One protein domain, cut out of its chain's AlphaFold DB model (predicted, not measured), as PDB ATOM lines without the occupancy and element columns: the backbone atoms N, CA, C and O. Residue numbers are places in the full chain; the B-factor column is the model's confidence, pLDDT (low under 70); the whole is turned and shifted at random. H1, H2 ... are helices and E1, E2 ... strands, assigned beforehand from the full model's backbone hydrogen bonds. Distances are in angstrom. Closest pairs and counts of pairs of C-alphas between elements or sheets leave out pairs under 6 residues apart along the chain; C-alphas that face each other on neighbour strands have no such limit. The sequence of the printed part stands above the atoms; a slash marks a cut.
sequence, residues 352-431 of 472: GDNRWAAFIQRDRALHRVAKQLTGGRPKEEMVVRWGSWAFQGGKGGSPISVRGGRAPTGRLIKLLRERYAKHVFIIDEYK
ATOM      1  N   GLY A 352      30.394 106.481  72.396       58.91
ATOM      2  CA  GLY A 352      30.360 107.614  71.468       58.91
ATOM      3  C   GLY A 352      29.179 107.497  70.508       58.91
ATOM      4  O   GLY A 352      28.332 108.392  70.475       58.91
ATOM      5  N   ASP A 353      29.049 106.341  69.859       64.94
ATOM      6  CA  ASP A 353      27.990 106.057  68.885       64.94
ATOM      7  C   ASP A 353      26.596 106.092  69.521       64.94
ATOM      8  O   ASP A 353      25.675 106.707  68.988       64.94
ATOM      9  N   ASN A 354      26.445 105.542  70.730       73.50
ATOM     10  CA  ASN A 354      25.174 105.573  71.456       73.50
ATOM     11  C   ASN A 354      24.793 106.991  71.920       73.50
ATOM     12  O   ASN A 354      23.612 107.347  71.927       73.50
ATOM     13  N   ARG A 355      25.771 107.833  72.289       75.94
ATOM     14  CA  ARG A 355      25.518 109.243  72.643       75.94
ATOM     15  C   ARG A 355      25.154 110.072  71.414       75.94
ATOM     16  O   ARG A 355      24.258 110.913  71.509       75.94
ATOM     17  N   TRP A 356      25.801 109.809  70.282       77.38
ATOM     18  CA  TRP A 356      25.505 110.438  68.998       77.38
ATOM     19  C   TRP A 356      24.120 110.035  68.473       77.38
ATOM     20  O   TRP A 356      23.301 110.899  68.160       77.38
ATOM     21  N   ALA A 357      23.786 108.745  68.510       79.62
ATOM     22  CA  ALA A 357      22.461 108.243  68.153       79.62
ATOM     23  C   ALA A 357      21.360 108.862  69.033       79.62
ATOM     24  O   ALA A 357      20.358 109.369  68.521       79.62
ATOM     25  N   ALA A 358      21.568 108.922  70.353       79.62
ATOM     26  CA  ALA A 358      20.634 109.567  71.276       79.62
ATOM     27  C   ALA A 358      20.520 111.087  71.054       79.62
ATOM     28  O   ALA A 358      19.486 111.691  71.360       79.62
ATOM     29  N   PHE A 359      21.578 111.737  70.563       80.88
ATOM     30  CA  PHE A 359      21.553 113.146  70.179       80.88
ATOM     31  C   PHE A 359      20.722 113.360  68.909       80.88
ATOM     32  O   PHE A 359      19.846 114.222  68.922       80.88
ATOM     33  N   ILE A 360      20.925 112.545  67.869       83.44
ATOM     34  CA  ILE A 360      20.153 112.595  66.617       83.44
ATOM     35  C   ILE A 360      18.671 112.329  66.883       83.44
ATOM     36  O   ILE A 360      17.809 113.040  66.372       83.44
ATOM     37  N   GLN A 361      18.345 111.334  67.709       83.50
ATOM     38  CA  GLN A 361      16.954 111.032  68.056       83.50
ATOM     39  C   GLN A 361      16.271 112.205  68.769       83.50
ATOM     40  O   GLN A 361      15.131 112.546  68.441       83.50
ATOM     41  N   ARG A 362      16.972 112.858  69.708       82.38
ATOM     42  CA  ARG A 362      16.480 114.076  70.365       82.38
ATOM     43  C   ARG A 362      16.306 115.221  69.376       82.38
ATOM     44  O   ARG A 362      15.294 115.907  69.433       82.38
ATOM     45  N   ASP A 363      17.251 115.402  68.464       84.38
ATOM     46  CA  ASP A 363      17.186 116.451  67.449       84.38
ATOM     47  C   ASP A 363      15.995 116.256  66.499       84.38
ATOM     48  O   ASP A 363      15.163 117.147  66.343       84.38
ATOM     49  N   ARG A 364      15.804 115.033  65.988       87.75
ATOM     50  CA  ARG A 364      14.627 114.658  65.187       87.75
ATOM     51  C   ARG A 364      13.319 114.888  65.945       87.75
ATOM     52  O   ARG A 364      12.338 115.340  65.357       87.75
ATOM     53  N   ALA A 365      13.284 114.593  67.246       86.06
ATOM     54  CA  ALA A 365      12.112 114.863  68.074       86.06
ATOM     55  C   ALA A 365      11.829 116.369  68.198       86.06
ATOM     56  O   ALA A 365      10.675 116.772  68.063       86.06
ATOM     57  N   LEU A 366      12.860 117.201  68.378       86.94
ATOM     58  CA  LEU A 366      12.718 118.660  68.408       86.94
ATOM     59  C   LEU A 366      12.218 119.213  67.074       86.94
ATOM     60  O   LEU A 366      11.326 120.053  67.070       86.94
ATOM     61  N   HIS A 367      12.720 118.698  65.952       87.44
ATOM     62  CA  HIS A 367      12.238 119.062  64.621       87.44
ATOM     63  C   HIS A 367      10.759 118.711  64.409       87.44
ATOM     64  O   HIS A 367      10.022 119.501  63.823       87.44
ATOM     65  N   ARG A 368      10.290 117.561  64.916       87.38
ATOM     66  CA  ARG A 368       8.858 117.213  64.878       87.38
ATOM     67  C   ARG A 368       8.013 118.179  65.703       87.38
ATOM     68  O   ARG A 368       6.988 118.643  65.217       87.38
ATOM     69  N   VAL A 369       8.460 118.516  66.914       85.25
ATOM     70  CA  VAL A 369       7.770 119.493  67.775       85.25
ATOM     71  C   VAL A 369       7.751 120.874  67.122       85.25
ATOM     72  O   VAL A 369       6.708 121.517  67.098       85.25
ATOM     73  N   ALA A 370       8.869 121.316  66.542       86.25
ATOM     74  CA  ALA A 370       8.952 122.586  65.833       86.25
ATOM     75  C   ALA A 370       7.961 122.638  64.661       86.25
ATOM     76  O   ALA A 370       7.171 123.571  64.591       86.25
ATOM     77  N   LYS A 371       7.919 121.599  63.813       87.00
ATOM     78  CA  LYS A 371       6.938 121.501  62.718       87.00
ATOM     79  C   LYS A 371       5.492 121.519  63.216       87.00
ATOM     80  O   LYS A 371       4.647 122.147  62.589       87.00
ATOM     81  N   GLN A 372       5.208 120.850  64.333       84.81
ATOM     82  CA  GLN A 372       3.873 120.843  64.930       84.81
ATOM     83  C   GLN A 372       3.469 122.234  65.436       84.81
ATOM     84  O   GLN A 372       2.328 122.639  65.244       84.81
ATOM     85  N   LEU A 373       4.398 122.976  66.047       83.38
ATOM     86  CA  LEU A 373       4.158 124.342  66.521       83.38
ATOM     87  C   LEU A 373       3.961 125.338  65.374       83.38
ATOM     88  O   LEU A 373       3.188 126.280  65.519       83.38
ATOM     89  N   THR A 374       4.654 125.147  64.251       83.38
ATOM     90  CA  THR A 374       4.545 126.045  63.093       83.38
ATOM     91  C   THR A 374       3.477 125.637  62.087       83.38
ATOM     92  O   THR A 374       3.240 126.357  61.120       83.38
ATOM     93  N   GLY A 375       2.836 124.480  62.276       83.50
ATOM     94  CA  GLY A 375       1.873 123.937  61.319       83.50
ATOM     95  C   GLY A 375       2.470 123.689  59.929       83.50
ATOM     96  O   GLY A 375       1.730 123.656  58.955       83.50
ATOM     97  N   GLY A 376       3.800 123.567  59.822       78.56
ATOM     98  CA  GLY A 376       4.499 123.409  58.543       78.56
ATOM     99  C   GLY A 376       4.580 124.669  57.672       78.56
ATOM    100  O   GLY A 376       5.008 124.560  56.527       78.56
ATOM    101  N   ARG A 377       4.205 125.844  58.191       82.94
ATOM    102  CA  ARG A 377       4.289 127.115  57.454       82.94
ATOM    103  C   ARG A 377       5.737 127.529  57.154       82.94
ATOM    104  O   ARG A 377       6.638 127.140  57.911       82.94
ATOM    105  N   PRO A 378       5.965 128.315  56.080       84.94
ATOM    106  CA  PRO A 378       7.282 128.855  55.773       84.94
ATOM    107  C   PRO A 378       7.782 129.760  56.905       84.94
ATOM    108  O   PRO A 378       7.007 130.373  57.646       84.94
ATOM    109  N   LYS A 379       9.107 129.827  57.053       87.00
ATOM    110  CA  LYS A 379       9.774 130.522  58.160       87.00
ATOM    111  C   LYS A 379       9.410 132.007  58.195       87.00
ATOM    112  O   LYS A 379       9.274 132.576  59.276       87.00
ATOM    113  N   GLU A 380       9.266 132.612  57.025       86.25
ATOM    114  CA  GLU A 380       9.090 134.044  56.792       86.25
ATOM    115  C   GLU A 380       7.761 134.563  57.352       86.25
ATOM    116  O   GLU A 380       7.701 135.691  57.844       86.25
ATOM    117  N   GLU A 381       6.730 133.719  57.342       83.62
ATOM    118  CA  GLU A 381       5.396 134.024  57.865       83.62
ATOM    119  C   GLU A 381       5.258 133.686  59.353       83.62
ATOM    120  O   GLU A 381       4.358 134.176  60.038       83.62
ATOM    121  N   MET A 382       6.137 132.829  59.876       87.69
ATOM    122  CA  MET A 382       5.933 132.247  61.189       87.69
ATOM    123  C   MET A 382       6.544 133.095  62.305       87.69
ATOM    124  O   MET A 382       7.761 133.296  62.402       87.69
ATOM    125  N   VAL A 383       5.678 133.512  63.226       84.75
ATOM    126  CA  VAL A 383       6.050 134.146  64.489       84.75
ATOM    127  C   VAL A 383       5.595 133.254  65.634       84.75
ATOM    128  O   VAL A 383       4.409 132.974  65.789       84.75
ATOM    129  N   VAL A 384       6.541 132.826  66.465       83.19
ATOM    130  CA  VAL A 384       6.237 132.039  67.664       83.19
ATOM    131  C   VAL A 384       6.308 132.950  68.879       83.19
ATOM    132  O   VAL A 384       7.282 133.674  69.083       83.19
ATOM    133  N   ARG A 385       5.270 132.912  69.709       80.31
ATOM    134  CA  ARG A 385       5.218 133.632  70.981       80.31
ATOM    135  C   ARG A 385       5.178 132.610  72.104       80.31
ATOM    136  O   ARG A 385       4.398 131.665  72.044       80.31
ATOM    137  N   TRP A 386       6.042 132.786  73.093       75.31
ATOM    138  CA  TRP A 386       6.128 131.907  74.248       75.31
ATOM    139  C   TRP A 386       5.988 132.693  75.539       75.31
ATOM    140  O   TRP A 386       6.494 133.803  75.650       75.31
ATOM    141  N   GLY A 387       5.348 132.095  76.529       68.62
ATOM    142  CA  GLY A 387       5.205 132.687  77.841       68.62
ATOM    143  C   GLY A 387       6.430 132.623  78.736       68.62
ATOM    144  O   GLY A 387       7.053 131.573  78.873       68.62
ATOM    145  N   SER A 388       6.743 133.720  79.417       61.47
ATOM    146  CA  SER A 388       7.858 133.819  80.363       61.47
ATOM    147  C   SER A 388       7.664 132.917  81.589       61.47
ATOM    148  O   SER A 388       8.631 132.350  82.099       61.47
ATOM    149  N   TRP A 389       6.418 132.682  82.025       54.75
ATOM    150  CA  TRP A 389       6.133 131.870  83.216       54.75
ATOM    151  C   TRP A 389       6.527 130.398  83.032       54.75
ATOM    152  O   TRP A 389       6.927 129.731  83.987       54.75
ATOM    153  N   ALA A 390       6.541 129.915  81.784       53.56
ATOM    154  CA  ALA A 390       7.069 128.599  81.446       53.56
ATOM    155  C   ALA A 390       8.572 128.453  81.758       53.56
ATOM    156  O   ALA A 390       9.024 127.332  81.957       53.56
ATOM    157  N   PHE A 391       9.347 129.545  81.828       50.81
ATOM    158  CA  PHE A 391      10.795 129.521  82.088       50.81
ATOM    159  C   PHE A 391      11.172 129.646  83.567       50.81
ATOM    160  O   PHE A 391      12.294 129.303  83.932       50.81
ATOM    161  N   GLN A 392      10.256 130.103  84.424       50.72
ATOM    162  CA  GLN A 392      10.553 130.418  85.827       50.72
ATOM    163  C   GLN A 392      10.431 129.225  86.788       50.72
ATOM    164  O   GLN A 392      10.528 129.401  87.998       50.72
ATOM    165  N   GLY A 393      10.262 127.996  86.287       47.59
ATOM    166  CA  GLY A 393      10.368 126.782  87.112       47.59
ATOM    167  C   GLY A 393       9.348 126.676  88.256       47.59
ATOM    168  O   GLY A 393       9.531 125.871  89.168       47.59
ATOM    169  N   GLY A 394       8.279 127.476  88.225       42.50
ATOM    170  CA  GLY A 394       7.227 127.446  89.232       42.50
ATOM    171  C   GLY A 394       6.365 126.194  89.098       42.50
ATOM    172  O   GLY A 394       5.989 125.802  87.998       42.50
ATOM    173  N   LYS A 395       5.988 125.586  90.229       42.59
ATOM    174  CA  LYS A 395       5.074 124.428  90.343       42.59
ATOM    175  C   LYS A 395       3.631 124.694  89.845       42.59
ATOM    176  O   LYS A 395       2.733 123.909  90.136       42.59
ATOM    177  N   GLY A 396       3.386 125.795  89.133       40.06
ATOM    178  CA  GLY A 396       2.103 126.135  88.525       40.06
ATOM    179  C   GLY A 396       2.067 125.644  87.083       40.06
ATOM    180  O   GLY A 396       2.959 125.960  86.304       40.06
ATOM    181  N   GLY A 397       1.066 124.826  86.746       40.09
ATOM    182  CA  GLY A 397       0.952 124.154  85.451       40.09
ATOM    183  C   GLY A 397       1.185 125.089  84.261       40.09
ATOM    184  O   GLY A 397       0.557 126.140  84.153       40.09
ATOM    185  N   SER A 398       2.102 124.691  83.377       38.94
ATOM    186  CA  SER A 398       2.473 125.480  82.205       38.94
ATOM    187  C   SER A 398       1.299 125.625  81.237       38.94
ATOM    188  O   SER A 398       0.656 124.618  80.912       38.94
ATOM    189  N   PRO A 399       1.043 126.833  80.713       43.09
ATOM    190  CA  PRO A 399       0.118 127.005  79.613       43.09
ATOM    191  C   PRO A 399       0.783 126.478  78.332       43.09
ATOM    192  O   PRO A 399       1.957 126.719  78.068       43.09
ATOM    193  N   ILE A 400       0.015 125.712  77.558       42.44
ATOM    194  CA  ILE A 400       0.413 125.061  76.301       42.44
ATOM    195  C   ILE A 400       1.449 123.952  76.524       42.44
ATOM    196  O   ILE A 400       2.661 124.081  76.360       42.44
ATOM    197  N   SER A 401       0.912 122.793  76.896       39.41
ATOM    198  CA  SER A 401       1.641 121.546  77.027       39.41
ATOM    199  C   SER A 401       2.272 121.123  75.696       39.41
ATOM    200  O   SER A 401       1.695 120.348  74.932       39.41
ATOM    201  N   VAL A 402       3.540 121.478  75.491       40.59
ATOM    202  CA  VAL A 402       4.484 120.457  75.025       40.59
ATOM    203  C   VAL A 402       4.425 119.390  76.113       40.59
ATOM    204  O   VAL A 402       4.819 119.666  77.244       40.59
ATOM    205  N   ARG A 403       3.752 118.266  75.828       37.62
ATOM    206  CA  ARG A 403       3.463 117.141  76.741       37.62
ATOM    207  C   ARG A 403       4.357 117.162  78.000       37.62
ATOM    208  O   ARG A 403       5.530 116.808  77.928       37.62
ATOM    209  N   GLY A 404       3.807 117.608  79.135       42.03
ATOM    210  CA  GLY A 404       4.497 117.559  80.430       42.03
ATOM    211  C   GLY A 404       4.900 118.883  81.086       42.03
ATOM    212  O   GLY A 404       5.717 118.833  81.998       42.03
ATOM    213  N   GLY A 405       4.354 120.035  80.677       48.75
ATOM    214  CA  GLY A 405       4.498 121.279  81.453       48.75
ATOM    215  C   GLY A 405       5.954 121.701  81.675       48.75
ATOM    216  O   GLY A 405       6.336 122.124  82.763       48.75
ATOM    217  N   ARG A 406       6.803 121.490  80.665       53.53
ATOM    218  CA  ARG A 406       8.209 121.891  80.713       53.53
ATOM    219  C   ARG A 406       8.415 123.128  79.862       53.53
ATOM    220  O   ARG A 406       7.915 123.198  78.740       53.53
ATOM    221  N   ALA A 407       9.216 124.048  80.396       57.97
ATOM    222  CA  ALA A 407       9.803 125.147  79.648       57.97
ATOM    223  C   ALA A 407      10.338 124.645  78.296       57.97
ATOM    224  O   ALA A 407      10.939 123.560  78.240       57.97
ATOM    225  N   PRO A 408      10.189 125.416  77.213       66.00
ATOM    226  CA  PRO A 408      10.823 125.075  75.957       66.00
ATOM    227  C   PRO A 408      12.334 125.068  76.189       66.00
ATOM    228  O   PRO A 408      12.928 126.025  76.687       66.00
ATOM    229  N   THR A 409      12.971 123.946  75.862       70.75
ATOM    230  CA  THR A 409      14.429 123.840  75.989       70.75
ATOM    231  C   THR A 409      15.100 124.910  75.123       70.75
ATOM    232  O   THR A 409      14.649 125.174  74.008       70.75
ATOM    233  N   GLY A 410      16.213 125.495  75.584       77.88
ATOM    234  CA  GLY A 410      16.946 126.508  74.805       77.88
ATOM    235  C   GLY A 410      17.321 126.032  73.394       77.88
ATOM    236  O   GLY A 410      17.361 126.821  72.453       77.88
ATOM    237  N   ARG A 411      17.491 124.716  73.220       81.19
ATOM    238  CA  ARG A 411      17.727 124.077  71.921       81.19
ATOM    239  C   ARG A 411      16.515 124.144  70.983       81.19
ATOM    240  O   ARG A 411      16.709 124.374  69.796       81.19
ATOM    241  N   LEU A 412      15.290 123.996  71.495       84.19
ATOM    242  CA  LEU A 412      14.067 124.174  70.701       84.19
ATOM    243  C   LEU A 412      13.920 125.625  70.236       84.19
ATOM    244  O   LEU A 412      13.616 125.870  69.076       84.19
ATOM    245  N   ILE A 413      14.182 126.589  71.121       84.44
ATOM    246  CA  ILE A 413      14.096 128.021  70.791       84.44
ATOM    247  C   ILE A 413      15.120 128.385  69.720       84.44
ATOM    248  O   ILE A 413      14.787 129.070  68.754       84.44
ATOM    249  N   LYS A 414      16.358 127.902  69.879       87.31
ATOM    250  CA  LYS A 414      17.420 128.078  68.888       87.31
ATOM    251  C   LYS A 414      16.996 127.503  67.534       87.31
ATOM    252  O   LYS A 414      17.029 128.220  66.541       87.31
ATOM    253  N   LEU A 415      16.489 126.268  67.524       89.44
ATOM    254  CA  LEU A 415      16.004 125.612  66.311       89.44
ATOM    255  C   LEU A 415      14.879 126.399  65.621       89.44
ATOM    256  O   LEU A 415      14.880 126.537  64.397       89.44
ATOM    257  N   LEU A 416      13.928 126.928  66.396       88.38
ATOM    258  CA  LEU A 416      12.829 127.728  65.863       88.38
ATOM    259  C   LEU A 416      13.348 128.997  65.182       88.38
ATOM    260  O   LEU A 416      13.010 129.231  64.029       88.38
ATOM    261  N   ARG A 417      14.222 129.764  65.842       86.69
ATOM    262  CA  ARG A 417      14.811 130.992  65.274       86.69
ATOM    263  C   ARG A 417      15.639 130.726  64.018       86.69
ATOM    264  O   ARG A 417      15.635 131.515  63.078       86.69
ATOM    265  N   GLU A 418      16.367 129.617  64.005       89.31
ATOM    266  CA  GLU A 418      17.264 129.294  62.898       89.31
ATOM    267  C   GLU A 418      16.503 128.808  61.663       89.31
ATOM    268  O   GLU A 418      16.836 129.226  60.555       89.31
ATOM    269  N   ARG A 419      15.469 127.968  61.824       86.00
ATOM    270  CA  ARG A 419      14.881 127.230  60.690       86.00
ATOM    271  C   ARG A 419      13.375 127.367  60.489       86.00
ATOM    272  O   ARG A 419      12.924 127.114  59.381       86.00
ATOM    273  N   TYR A 420      12.604 127.722  61.512       86.62
ATOM    274  CA  TYR A 420      11.142 127.553  61.466       86.62
ATOM    275  C   TYR A 420      10.336 128.823  61.721       86.62
ATOM    276  O   TYR A 420       9.164 128.861  61.377       86.62
ATOM    277  N   ALA A 421      10.929 129.844  62.331       88.12
ATOM    278  CA  ALA A 421      10.267 131.098  62.642       88.12
ATOM    279  C   ALA A 421      11.191 132.278  62.360       88.12
ATOM    280  O   ALA A 421      12.374 132.256  62.709       88.12
ATOM    281  N   LYS A 422      10.628 133.335  61.773       87.31
ATOM    282  CA  LYS A 422      11.298 134.622  61.583       87.31
ATOM    283  C   LYS A 422      11.574 135.289  62.927       87.31
ATOM    284  O   LYS A 422      12.674 135.782  63.169       87.31
ATOM    285  N   HIS A 423      10.591 135.249  63.827       82.69
ATOM    286  CA  HIS A 423      10.710 135.820  65.164       82.69
ATOM    287  C   HIS A 423      10.169 134.875  66.237       82.69
ATOM    288  O   HIS A 423       9.117 134.256  66.081       82.69
ATOM    289  N   VAL A 424      10.900 134.798  67.353       84.31
ATOM    290  CA  VAL A 424      10.472 134.084  68.560       84.31
ATOM    291  C   VAL A 424      10.498 135.049  69.739       84.31
ATOM    292  O   VAL A 424      11.582 135.389  70.229       84.31
ATOM    293  N   PHE A 425       9.316 135.471  70.182       81.00
ATOM    294  CA  PHE A 425       9.135 136.390  71.304       81.00
ATOM    295  C   PHE A 425       8.868 135.624  72.593       81.00
ATOM    296  O   PHE A 425       8.111 134.654  72.598       81.00
ATOM    297  N   ILE A 426       9.468 136.090  73.685       75.69
ATOM    298  CA  ILE A 426       9.134 135.641  75.035       75.69
ATOM    299  C   ILE A 426       8.344 136.777  75.677       75.69
ATOM    300  O   ILE A 426       8.860 137.884  75.806       75.69
ATOM    301  N   ILE A 427       7.084 136.513  75.995       72.38
ATOM    302  CA  ILE A 427       6.129 137.489  76.516       72.38
ATOM    303  C   ILE A 427       5.956 137.228  78.001       72.38
ATOM    304  O   ILE A 427       5.813 136.076  78.408       72.38
ATOM    305  N   ASP A 428       5.955 138.278  78.814       67.31
ATOM    306  CA  ASP A 428       5.586 138.136  80.215       67.31
ATOM    307  C   ASP A 428       4.104 137.745  80.326       67.31
ATOM    308  O   ASP A 428       3.219 138.440  79.834       67.31
ATOM    309  N   GLU A 429       3.828 136.594  80.938       67.25
ATOM    310  CA  GLU A 429       2.473 136.035  81.040       67.25
ATOM    311  C   GLU A 429       1.660 136.634  82.187       67.25
ATOM    312  O   GLU A 429       0.592 136.109  82.530       67.25
ATOM    313  N   TYR A 430       2.136 137.728  82.779       64.31
ATOM    314  CA  TYR A 430       1.514 138.348  83.934       64.31
ATOM    315  C   TYR A 430       0.011 138.586  83.716       64.31
ATOM    316  O   TYR A 430      -0.415 139.380  82.881       64.31
ATOM    317  N   LYS A 431      -0.809 137.842  84.475       64.06
ATOM    318  CA  LYS A 431      -2.283 137.897  84.477       64.06
ATOM    319  C   LYS A 431      -2.971 137.662  83.117       64.06
ATOM    320  O   LYS A 431      -4.173 137.904  83.014       64.06
TER     321      LYS A 431
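This is residues 352 to 431 of the 472 residues of the protein "Predicted protein" of Chlamydomonas reinhardtii (UniProt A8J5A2). A two-stranded parallel ribbon, E1 beside E2, has H3 packed along it, and the later part of the long helix H1 packs on H3 while residues 352 to 362 of H1 stick out as an arm. The 80 printed residues hold three named helices and two named strands, in the order H1 E1 H2 H3 E2, class mixed. The whole is only just compact, close to loose, with a radius of gyration of the C-alphas of 13.8 A, and is flat, spanning 46 by 33 by 16 A.

E1 is residues 383 to 387 and E2 residues 423 to 427, where C-alpha 427 lies at (6.129, 137.489, 76.516). H3, residues 410 to 420, is 14.6 A long, and H2 is residues 388 to 391. H1, residues 352 to 374, runs 32.8 A from C-alpha 352 at (30.360, 107.614, 71.468).

E1 and E2 are parallel at 22 degrees, with N 386 and O 425 at 2.8 A within hydrogen-bond range. E1, H2, H3 and E2 make a strand-helix-strand unit, two parallel neighbour strands with helices between, its crossover right-handed. The closest C-alphas of H3 and E2, Arg 417 and Val 424, are 6.3 A apart; H3 and E1 are near each other. H1 touches H3 with residues 366 to 374 alone, the C-alphas of Leu 366 and Leu 412 closest at 6.1 A, at a steep tilt of 59 degrees, the same way. H1 and H2 are apart. Every O i to N i+4 pair is within hydrogen-bond range in H1 and H3; H2 is too short for one.

The C-alphas of Asp 353 and Lys 431, the two farthest apart, are 46.6 A apart. The printed part has no cut. The link from H2 to H3 is long, 18 residues. The pLDDT is under 70 at residues 352 to 353, 387 to 408 and 428 to 431.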